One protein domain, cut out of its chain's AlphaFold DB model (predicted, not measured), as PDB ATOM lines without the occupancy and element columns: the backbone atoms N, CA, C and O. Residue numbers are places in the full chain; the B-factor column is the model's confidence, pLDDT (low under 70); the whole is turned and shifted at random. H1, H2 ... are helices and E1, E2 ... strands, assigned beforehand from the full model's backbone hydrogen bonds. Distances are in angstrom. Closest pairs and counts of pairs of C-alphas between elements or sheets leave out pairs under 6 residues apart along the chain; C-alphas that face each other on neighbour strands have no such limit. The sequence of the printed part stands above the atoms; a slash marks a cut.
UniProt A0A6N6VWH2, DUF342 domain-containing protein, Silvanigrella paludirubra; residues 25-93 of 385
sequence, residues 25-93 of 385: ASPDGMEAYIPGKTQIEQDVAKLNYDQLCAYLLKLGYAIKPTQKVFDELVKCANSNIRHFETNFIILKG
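What this domain is: This is residues 25 to 93 of the 385 residues of the protein "DUF342 domain-containing protein" of Silvanigrella paludirubra (UniProt A0A6N6VWH2). A short two-stranded ribbon, made by the first and last named elements E1 and E2, has three helices gathered on one side of it. H3 is the helix nearest the ribbon and comes closer to E2 than to E1, while H1 packs on H3 and H2 is set across the direction of H3. The printed part has 69 residues, with three named helices and two named strands in the order E1, H1, H2, H3, E2, and the sheet, in the order E1, E2, is antiparallel. The class is mixed, helices and strands. The whole is compact, with a radius of gyration of the C-alphas of 11.5 A, and the C-alphas span 33 by 25 by 19 A.

Where its parts are: The printed part begins at Ala 25, before strand E1, residues 31 to 34, which is 10.3 A long and has C-alpha 31 at (184.046, 184.857, 167.655). Helix H1 follows at residues 42 to 46, 7.7 A long. Helix H2, residues 49 to 58, measures 14.3 A. The longest helix by residues is H3, residues 67 to 77, 15.4 A from C-alpha 67 at (179.880, 181.918, 183.388) to C-alpha 77. Strand E2, residues 88 to 92, is 11.2 A long and ends with C-alpha 92 at (182.584, 186.826, 171.573).

How they stand to each other: E1 and E2 are antiparallel neighbours, with 153 degrees between their directions. The C-alphas of Tyr 33 and Ile 89 face each other at 4.1 A. N 34 and O 88 are within hydrogen-bond range at 2.8 A, and N 32 and O 91 at 2.9 A. The closest C-alphas of H3 and E2 are those of Val 69 and Ile 90, 6.3 A apart. H1 and H3 touch, closest at the C-alphas of Ala 45 and Val 74, 4.8 A. H2 and H3 only just touch, with 3 pairs of C-alphas within 8 A; the closest are those of Tyr 49 and Phe 70, 6.7 A. The lines of H2 and H3 are about perpendicular, at 87 degrees. H1 and H2 are only just apart, with closest C-alphas at 8.2 A. E1 is apart from H2 and H3, and E2 is apart from H1 and H2. In H2 and H3 every O i to N i+4 pair is within hydrogen-bond range, while H1 has 0 of 1 such pairs and 2 of 2 O i to N i+3 pairs within range.

The domain as a whole: The two C-alphas farthest apart, those of Asp 28 and Asn 80, are 33.2 A from each other. The first and last printed C-alphas, those of Ala 25 and Gly 93, are 10.6 A apart. The printed part has no cut. The link from H1 to H2 is tight, the other three are short, and no link is long. The mean pLDDT of the printed part is 89.1, and no printed residue is under 70.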
ATOM      1  N   ALA A  25     188.968 180.445 165.725       88.88
ATOM      2  CA  ALA A  25     188.488 181.811 165.608       88.88
ATOM      3  C   ALA A  25     187.814 182.015 164.252       88.88
ATOM      4  O   ALA A  25     188.272 181.479 163.239       88.88
ATOM      5  N   SER A  26     186.742 182.795 164.231       87.69
ATOM      6  CA  SER A  26     186.130 183.262 162.997       87.69
ATOM      7  C   SER A  26     187.113 184.145 162.207       87.69
ATOM      8  O   SER A  26     187.983 184.786 162.806       87.69
ATOM      9  N   PRO A  27     186.998 184.216 160.865       83.12
ATOM     10  CA  PRO A  27     187.900 185.018 160.030       83.12
ATOM     11  C   PRO A  27     187.919 186.516 160.366       83.12
ATOM     12  O   PRO A  27     188.921 187.183 160.135       83.12
ATOM     13  N   ASP A  28     186.823 187.038 160.919       79.94
ATOM     14  CA  ASP A  28     186.694 188.425 161.383       79.94
ATOM     15  C   ASP A  28     187.279 188.656 162.794       79.94
ATOM     16  O   ASP A  28     187.312 189.787 163.277       79.94
ATOM     17  N   GLY A  29     187.732 187.595 163.473       84.88
ATOM     18  CA  GLY A  29     188.250 187.644 164.840       84.88
ATOM     19  C   GLY A  29     187.204 188.010 165.900       84.88
ATOM     20  O   GLY A  29     187.574 188.308 167.038       84.88
ATOM     21  N   MET A  30     185.912 188.021 165.567       87.69
ATOM     22  CA  MET A  30     184.843 188.422 166.487       87.69
ATOM     23  C   MET A  30     184.287 187.265 167.304       87.69
ATOM     24  O   MET A  30     183.687 187.505 168.346       87.69
ATOM     25  N   GLU A  31     184.503 186.020 166.906       91.88
ATOM     26  CA  GLU A  31     184.046 184.857 167.655       91.88
ATOM     27  C   GLU A  31     185.142 183.797 167.722       91.88
ATOM     28  O   GLU A  31     185.929 183.613 166.797       91.88
ATOM     29  N   ALA A  32     185.193 183.069 168.832       91.31
ATOM     30  CA  ALA A  32     185.908 181.803 168.898       91.31
ATOM     31  C   ALA A  32     184.903 180.717 169.236       91.31
ATOM     32  O   ALA A  32     184.067 180.900 170.126       91.31
ATOM     33  N   TYR A  33     185.002 179.581 168.561       92.31
ATOM     34  CA  TYR A  33     184.108 178.456 168.765       92.31
ATOM     35  C   TYR A  33     184.863 177.128 168.804       92.31
ATOM     36  O   TYR A  33     185.941 176.974 168.230       92.31
ATOM     37  N   ILE A  34     184.274 176.156 169.493       92.00
ATOM     38  CA  ILE A  34     184.656 174.748 169.409       92.00
ATOM     39  C   ILE A  34     183.882 174.165 168.222       92.00
ATOM     40  O   ILE A  34     182.649 174.239 168.237       92.00
ATOM     41  N   PRO A  35     184.544 173.642 167.172       90.44
ATOM     42  CA  PRO A  35     183.833 173.098 166.022       90.44
ATOM     43  C   PRO A  35     182.931 171.931 166.425       90.44
ATOM     44  O   PRO A  35     183.292 171.130 167.293       90.44
ATOM     45  N   GLY A  36     181.775 171.809 165.773       89.50
ATOM     46  CA  GLY A  36     180.888 170.667 165.987       89.50
ATOM     47  C   GLY A  36     181.625 169.337 165.794       89.50
ATOM     48  O   GLY A  36     182.510 169.222 164.946       89.50
ATOM     49  N   LYS A  37     181.268 168.338 166.602       87.81
ATOM     50  CA  LYS A  37     181.839 166.981 166.622       87.81
ATOM     51  C   LYS A  37     183.322 166.913 167.009       87.81
ATOM     52  O   LYS A  37     183.948 165.868 166.871       87.81
ATOM     53  N   THR A  38     183.878 168.004 167.533       88.06
ATOM     54  CA  THR A  38     185.221 168.012 168.120       88.06
ATOM     55  C   THR A  38     185.183 167.406 169.516       88.06
ATOM     56  O   THR A  38     184.425 167.864 170.371       88.06
ATOM     57  N   GLN A  39     186.051 166.427 169.763       87.50
ATOM     58  CA  GLN A  39     186.201 165.811 171.077       87.50
ATOM     59  C   GLN A  39     186.765 166.801 172.109       87.50
ATOM     60  O   GLN A  39     187.765 167.481 171.864       87.50
ATOM     61  N   ILE A  40     186.140 166.844 173.283       88.88
ATOM     62  CA  ILE A  40     186.552 167.636 174.444       88.88
ATOM     63  C   ILE A  40     187.203 166.701 175.469       88.88
ATOM     64  O   ILE A  40     186.641 165.664 175.832       88.88
ATOM     65  N   GLU A  41     188.396 167.056 175.947       88.06
ATOM     66  CA  GLU A  41     189.116 166.266 176.948       88.06
ATOM     67  C   GLU A  41     188.367 166.250 178.287       88.06
ATOM     68  O   GLU A  41     187.876 167.271 178.768       88.06
ATOM     69  N   GLN A  42     188.356 165.095 178.954       84.19
ATOM     70  CA  GLN A  42     187.701 164.936 180.259       84.19
ATOM     71  C   GLN A  42     188.329 165.819 181.349       84.19
ATOM     72  O   GLN A  42     187.675 166.164 182.329       84.19
ATOM     73  N   ASP A  43     189.588 166.223 181.175       85.81
ATOM     74  CA  ASP A  43     190.281 167.119 182.102       85.81
ATOM     75  C   ASP A  43     189.641 168.521 182.157       85.81
ATOM     76  O   ASP A  43     189.775 169.203 183.172       85.81
ATOM     77  N   VAL A  44     188.864 168.919 181.139       85.56
ATOM     78  CA  VAL A  44     188.072 170.165 181.144       85.56
ATOM     79  C   VAL A  44     187.036 170.170 182.266       85.56
ATOM     80  O   VAL A  44     186.798 171.210 182.869       85.56
ATOM     81  N   ALA A  45     186.470 169.008 182.603       85.69
ATOM     82  CA  ALA A  45     185.482 168.885 183.672       85.69
ATOM     83  C   ALA A  45     186.049 169.171 185.073       85.69
ATOM     84  O   ALA A  45     185.287 169.403 186.008       85.69
ATOM     85  N   LYS A  46     187.379 169.136 185.222       88.44
ATOM     86  CA  LYS A  46     188.084 169.399 186.484       88.44
ATOM     87  C   LYS A  46     188.529 170.857 186.618       88.44
ATOM     88  O   LYS A  46     189.067 171.221 187.660       88.44
ATOM     89  N   LEU A  47     188.355 171.671 185.573       88.81
ATOM     90  CA  LEU A  47     188.744 173.074 185.598       88.81
ATOM     91  C   LEU A  47     187.721 173.918 186.352       88.81
ATOM     92  O   LEU A  47     186.515 173.745 186.188       88.81
ATOM     93  N   ASN A  48     188.208 174.896 187.110       91.25
ATOM     94  CA  ASN A  48     187.400 176.024 187.562       91.25
ATOM     95  C   ASN A  48     187.418 177.174 186.530       91.25
ATOM     96  O   ASN A  48     188.192 177.163 185.566       91.25
ATOM     97  N   TYR A  49     186.555 178.174 186.729       90.88
ATOM     98  CA  TYR A  49     186.396 179.292 185.792       90.88
ATOM     99  C   TYR A  49     187.705 180.068 185.561       90.88
ATOM    100  O   TYR A  49     188.056 180.376 184.419       90.88
ATOM    101  N   ASP A  50     188.474 180.322 186.623       91.06
ATOM    102  CA  ASP A  50     189.745 181.047 186.537       91.06
ATOM    103  C   ASP A  50     190.812 180.257 185.774       91.06
ATOM    104  O   ASP A  50     191.569 180.826 184.985       91.06
ATOM    105  N   GLN A  51     190.846 178.935 185.947       90.94
ATOM    106  CA  GLN A  51     191.737 178.044 185.208       90.94
ATOM    107  C   GLN A  51     191.385 178.004 183.717       90.94
ATOM    108  O   GLN A  51     192.298 178.029 182.888       90.94
ATOM    109  N   LEU A  52     190.093 178.003 183.356       88.81
ATOM    110  CA  LEU A  52     189.679 178.131 181.955       88.81
ATOM    111  C   LEU A  52     190.090 179.493 181.383       88.81
ATOM    112  O   LEU A  52     190.649 179.552 180.288       88.81
ATOM    113  N   CYS A  53     189.866 180.584 182.121       89.19
ATOM    114  CA  CYS A  53     190.280 181.922 181.698       89.19
ATOM    115  C   CYS A  53     191.797 182.001 181.480       89.19
ATOM    116  O   CYS A  53     192.246 182.525 180.462       89.19
ATOM    117  N   ALA A  54     192.594 181.442 182.395       88.88
ATOM    118  CA  ALA A  54     194.049 181.398 182.276       88.88
ATOM    119  C   ALA A  54     194.510 180.541 181.086       88.88
ATOM    120  O   ALA A  54     195.480 180.892 180.413       88.88
ATOM    121  N   TYR A  55     193.820 179.434 180.803       89.12
ATOM    122  CA  TYR A  55     194.080 178.607 179.625       89.12
ATOM    123  C   TYR A  55     193.802 179.373 178.324       89.12
ATOM    124  O   TYR A  55     194.664 179.409 177.448       89.12
ATOM    125  N   LEU A  56     192.654 180.045 178.213       88.56
ATOM    126  CA  LEU A  56     192.307 180.851 177.034       88.56
ATOM    127  C   LEU A  56     193.262 182.040 176.847       88.56
ATOM    128  O   LEU A  56     193.680 182.313 175.722       88.56
ATOM    129  N   LEU A  57     193.696 182.675 177.939       89.12
ATOM    130  CA  LEU A  57     194.708 183.731 177.896       89.12
ATOM    131  C   LEU A  57     196.054 183.214 177.364       89.12
ATOM    132  O   LEU A  57     196.678 183.869 176.533       89.12
ATOM    133  N   LYS A  58     196.482 182.009 177.773       89.06
ATOM    134  CA  LYS A  58     197.691 181.353 177.235       89.06
ATOM    135  C   LYS A  58     197.583 181.032 175.742       89.06
ATOM    136  O   LYS A  58     198.604 180.996 175.064       89.06
ATOM    137  N   LEU A  59     196.370 180.813 175.232       86.12
ATOM    138  CA  LEU A  59     196.103 180.628 173.801       86.12
ATOM    139  C   LEU A  59     196.042 181.951 173.014       86.12
ATOM    140  O   LEU A  59     195.874 181.921 171.798       86.12
ATOM    141  N   GLY A  60     196.203 183.098 173.684       84.88
ATOM    142  CA  GLY A  60     196.247 184.425 173.069       84.88
ATOM    143  C   GLY A  60     194.915 185.180 173.067       84.88
ATOM    144  O   GLY A  60     194.849 186.267 172.499       84.88
ATOM    145  N   TYR A  61     193.857 184.650 173.690       89.50
ATOM    146  CA  TYR A  61     192.563 185.332 173.775       89.50
ATOM    147  C   TYR A  61     192.537 186.339 174.929       89.50
ATOM    148  O   TYR A  61     192.872 186.006 176.065       89.50
ATOM    149  N   ALA A  62     192.099 187.568 174.655       87.44
ATOM    150  CA  ALA A  62     192.023 188.640 175.649       87.44
ATOM    151  C   ALA A  62     190.659 188.710 176.360       87.44
ATOM    152  O   ALA A  62     190.539 189.319 177.424       87.44
ATOM    153  N   ILE A  63     189.623 188.098 175.778       88.44
ATOM    154  CA  ILE A  63     188.260 188.090 176.320       88.44
ATOM    155  C   ILE A  63     188.032 186.842 177.174       88.44
ATOM    156  O   ILE A  63     188.471 185.746 176.830       88.44
ATOM    157  N   LYS A  64     187.310 187.008 178.288       91.38
ATOM    158  CA  LYS A  64     186.887 185.905 179.155       91.38
ATOM    159  C   LYS A  64     185.529 185.345 178.701       91.38
ATOM    160  O   LYS A  64     184.650 186.133 178.345       91.38
ATOM    161  N   PRO A  65     185.315 184.018 178.739       90.94
ATOM    162  CA  PRO A  65     184.009 183.426 178.464       90.94
ATOM    163  C   PRO A  65     183.003 183.831 179.549       90.94
ATOM    164  O   PRO A  65     183.384 184.136 180.678       90.94
ATOM    165  N   THR A  66     181.707 183.818 179.246       91.12
ATOM    166  CA  THR A  66     180.688 184.042 180.288       91.12
ATOM    167  C   THR A  66     180.585 182.828 181.215       91.12
ATOM    168  O   THR A  66     180.907 181.710 180.810       91.12
ATOM    169  N   GLN A  67     180.090 183.024 182.443       90.81
ATOM    170  CA  GLN A  67     179.880 181.918 183.388       90.81
ATOM    171  C   GLN A  67     178.990 180.818 182.786       90.81
ATOM    172  O   GLN A  67     179.327 179.643 182.847       90.81
ATOM    173  N   LYS A  68     177.919 181.217 182.087       92.56
ATOM    174  CA  LYS A  68     177.011 180.297 181.392       92.56
ATOM    175  C   LYS A  68     177.733 179.425 180.356       92.56
ATOM    176  O   LYS A  68     177.495 178.225 180.292       92.56
ATOM    177  N   VAL A  69     178.623 180.024 179.562       92.62
ATOM    178  CA  VAL A  69     179.426 179.301 178.560       92.62
ATOM    179  C   VAL A  69     180.382 178.311 179.229       92.62
ATOM    180  O   VAL A  69     180.541 177.194 178.743       92.62
ATOM    181  N   PHE A  70     181.000 178.695 180.349       93.25
ATOM    182  CA  PHE A  70     181.842 177.791 181.137       93.25
ATOM    183  C   PHE A  70     181.041 176.596 181.676       93.25
ATOM    184  O   PHE A  70     181.464 175.454 181.498       93.25
ATOM    185  N   ASP A  71     179.869 176.839 182.263       92.31
ATOM    186  CA  ASP A  71     179.026 175.781 182.828       92.31
ATOM    187  C   ASP A  71     178.573 174.785 181.741       92.31
ATOM    188  O   ASP A  71     178.606 173.568 181.940       92.31
ATOM    189  N   GLU A  72     178.205 175.285 180.556       92.12
ATOM    190  CA  GLU A  72     177.840 174.459 179.398       92.12
ATOM    191  C   GLU A  72     179.025 173.627 178.879       92.12
ATOM    192  O   GLU A  72     178.856 172.445 178.554       92.12
ATOM    193  N   LEU A  73     180.234 174.193 178.872       91.75
ATOM    194  CA  LEU A  73     181.458 173.486 178.488       91.75
ATOM    195  C   LEU A  73     181.795 172.349 179.464       91.75
ATOM    196  O   LEU A  73     182.055 171.222 179.036       91.75
ATOM    197  N   VAL A  74     181.747 172.615 180.772       91.25
ATOM    198  CA  VAL A  74     181.988 171.610 181.824       91.25
ATOM    199  C   VAL A  74     180.934 170.504 181.775       91.25
ATOM    200  O   VAL A  74     181.262 169.320 181.901       91.25
ATOM    201  N   LYS A  75     179.667 170.858 181.533       91.31
ATOM    202  CA  LYS A  75     178.582 169.886 181.353       91.31
ATOM    203  C   LYS A  75     178.834 168.974 180.152       91.31
ATOM    204  O   LYS A  75     178.636 167.764 180.260       91.31
ATOM    205  N   CYS A  76     179.295 169.526 179.030       89.94
ATOM    206  CA  CYS A  76     179.645 168.737 177.850       89.94
ATOM    207  C   CYS A  76     180.824 167.790 178.133       89.94
ATOM    208  O   CYS A  76     180.734 166.600 177.823       89.94
ATOM    209  N   ALA A  77     181.876 168.267 178.803       89.38
ATOM    210  CA  ALA A  77     183.047 167.460 179.160       89.38
ATOM    211  C   ALA A  77     182.727 166.288 180.114       89.38
ATOM    212  O   ALA A  77     183.375 165.243 180.047       89.38
ATOM    213  N   ASN A  78     181.707 166.438 180.969       89.69
ATOM    214  CA  ASN A  78     181.200 165.380 181.855       89.69
ATOM    215  C   ASN A  78     180.237 164.393 181.175       89.69
ATOM    216  O   ASN A  78     179.897 163.367 181.762       89.69
ATOM    217  N   SER A  79     179.769 164.689 179.962       89.38
ATOM    218  CA  SER A  79     178.850 163.804 179.244       89.38
ATOM    219  C   SER A  79     179.565 162.570 178.674       89.38
ATOM    220  O   SER A  79     180.788 162.533 178.549       89.38
ATOM    221  N   ASN A  80     178.794 161.555 178.274       83.31
ATOM    222  CA  ASN A  80     179.331 160.392 177.557       83.31
ATOM    223  C   ASN A  80     179.741 160.728 176.111       83.31
ATOM    224  O   ASN A  80     180.568 160.033 175.533       83.31
ATOM    225  N   ILE A  81     179.163 161.790 175.541       83.81
ATOM    226  CA  ILE A  81     179.311 162.176 174.131       83.81
ATOM    227  C   ILE A  81     180.540 163.085 173.941       83.81
ATOM    228  O   ILE A  81     181.272 162.929 172.968       83.81
ATOM    229  N   ARG A  82     180.822 163.976 174.909       87.69
ATOM    230  CA  ARG A  82     182.021 164.847 174.994       87.69
ATOM    231  C   ARG A  82     182.318 165.672 173.740       87.69
ATOM    232  O   ARG A  82     183.470 166.000 173.471       87.69
ATOM    233  N   HIS A  83     181.285 166.029 172.992       89.12
ATOM    234  CA  HIS A  83     181.352 166.986 171.897       89.12
ATOM    235  C   HIS A  83     180.015 167.718 171.769       89.12
ATOM    236  O   HIS A  83     178.988 167.267 172.279       89.12
ATOM    237  N   PHE A  84     180.033 168.853 171.075       89.75
ATOM    238  CA  PHE A  84     178.824 169.561 170.663       89.75
ATOM    239  C   PHE A  84     178.431 169.127 169.252       89.75
ATOM    240  O   PHE A  84     179.303 168.938 168.412       89.75
ATOM    241  N   GLU A  85     177.140 168.986 168.959       87.75
ATOM    242  CA  GLU A  85     176.673 168.633 167.604       87.75
ATOM    243  C   GLU A  85     176.938 169.748 166.580       87.75
ATOM    244  O   GLU A  85     177.211 169.492 165.407       87.75
ATOM    245  N   THR A  86     176.897 171.000 167.035       91.88
ATOM    246  CA  THR A  86     177.137 172.207 166.239       91.88
ATOM    247  C   THR A  86     178.290 173.023 166.820       91.88
ATOM    248  O   THR A  86     178.802 172.725 167.899       91.88
ATOM    249  N   ASN A  87     178.723 174.057 166.094       91.50
ATOM    250  CA  ASN A  87     179.759 174.969 166.569       91.50
ATOM    251  C   ASN A  87     179.320 175.649 167.873       91.50
ATOM    252  O   ASN A  87     178.302 176.341 167.910       91.50
ATOM    253  N   PHE A  88     180.111 175.480 168.927       92.50
ATOM    254  CA  PHE A  88     179.841 176.056 170.237       92.50
ATOM    255  C   PHE A  88     180.676 177.315 170.444       92.50
ATOM    256  O   PHE A  88     181.896 177.233 170.579       92.50
ATOM    257  N   ILE A  89     180.032 178.483 170.456       92.31
ATOM    258  CA  ILE A  89     180.726 179.766 170.606       92.31
ATOM    259  C   ILE A  89     181.179 179.931 172.055       92.31
ATOM    260  O   ILE A  89     180.364 180.082 172.964       92.31
ATOM    261  N   ILE A  90     182.493 179.938 172.255       91.50
ATOM    262  CA  ILE A  90     183.119 180.060 173.571       91.50
ATOM    263  C   ILE A  90     183.506 181.508 173.893       91.50
ATOM    264  O   ILE A  90     183.450 181.918 175.052       91.50
ATOM    265  N   LEU A  91     183.854 182.307 172.884       92.12
ATOM    266  CA  LEU A  91     184.233 183.711 173.048       92.12
ATOM    267  C   LEU A  91     183.531 184.584 172.016       92.12
ATOM    268  O   LEU A  91     183.403 184.193 170.858       92.12
ATOM    269  N   LYS A  92     183.134 185.784 172.440       90.25
ATOM    270  CA  LYS A  92     182.584 186.826 171.573       90.25
ATOM    271  C   LYS A  92     183.315 188.140 171.813       90.25
ATOM    272  O   LYS A  92     183.503 188.539 172.959       90.25
ATOM    273  N   GLY A  93     183.718 188.780 170.725       86.00
ATOM    274  CA  GLY A  93     184.251 190.131 170.661       86.00
ATOM    275  C   GLY A  93     183.268 191.146 171.231       86.00
ATOM    276  O   GLY A  93     182.069 190.886 171.347       86.00
TER     277      GLY A  93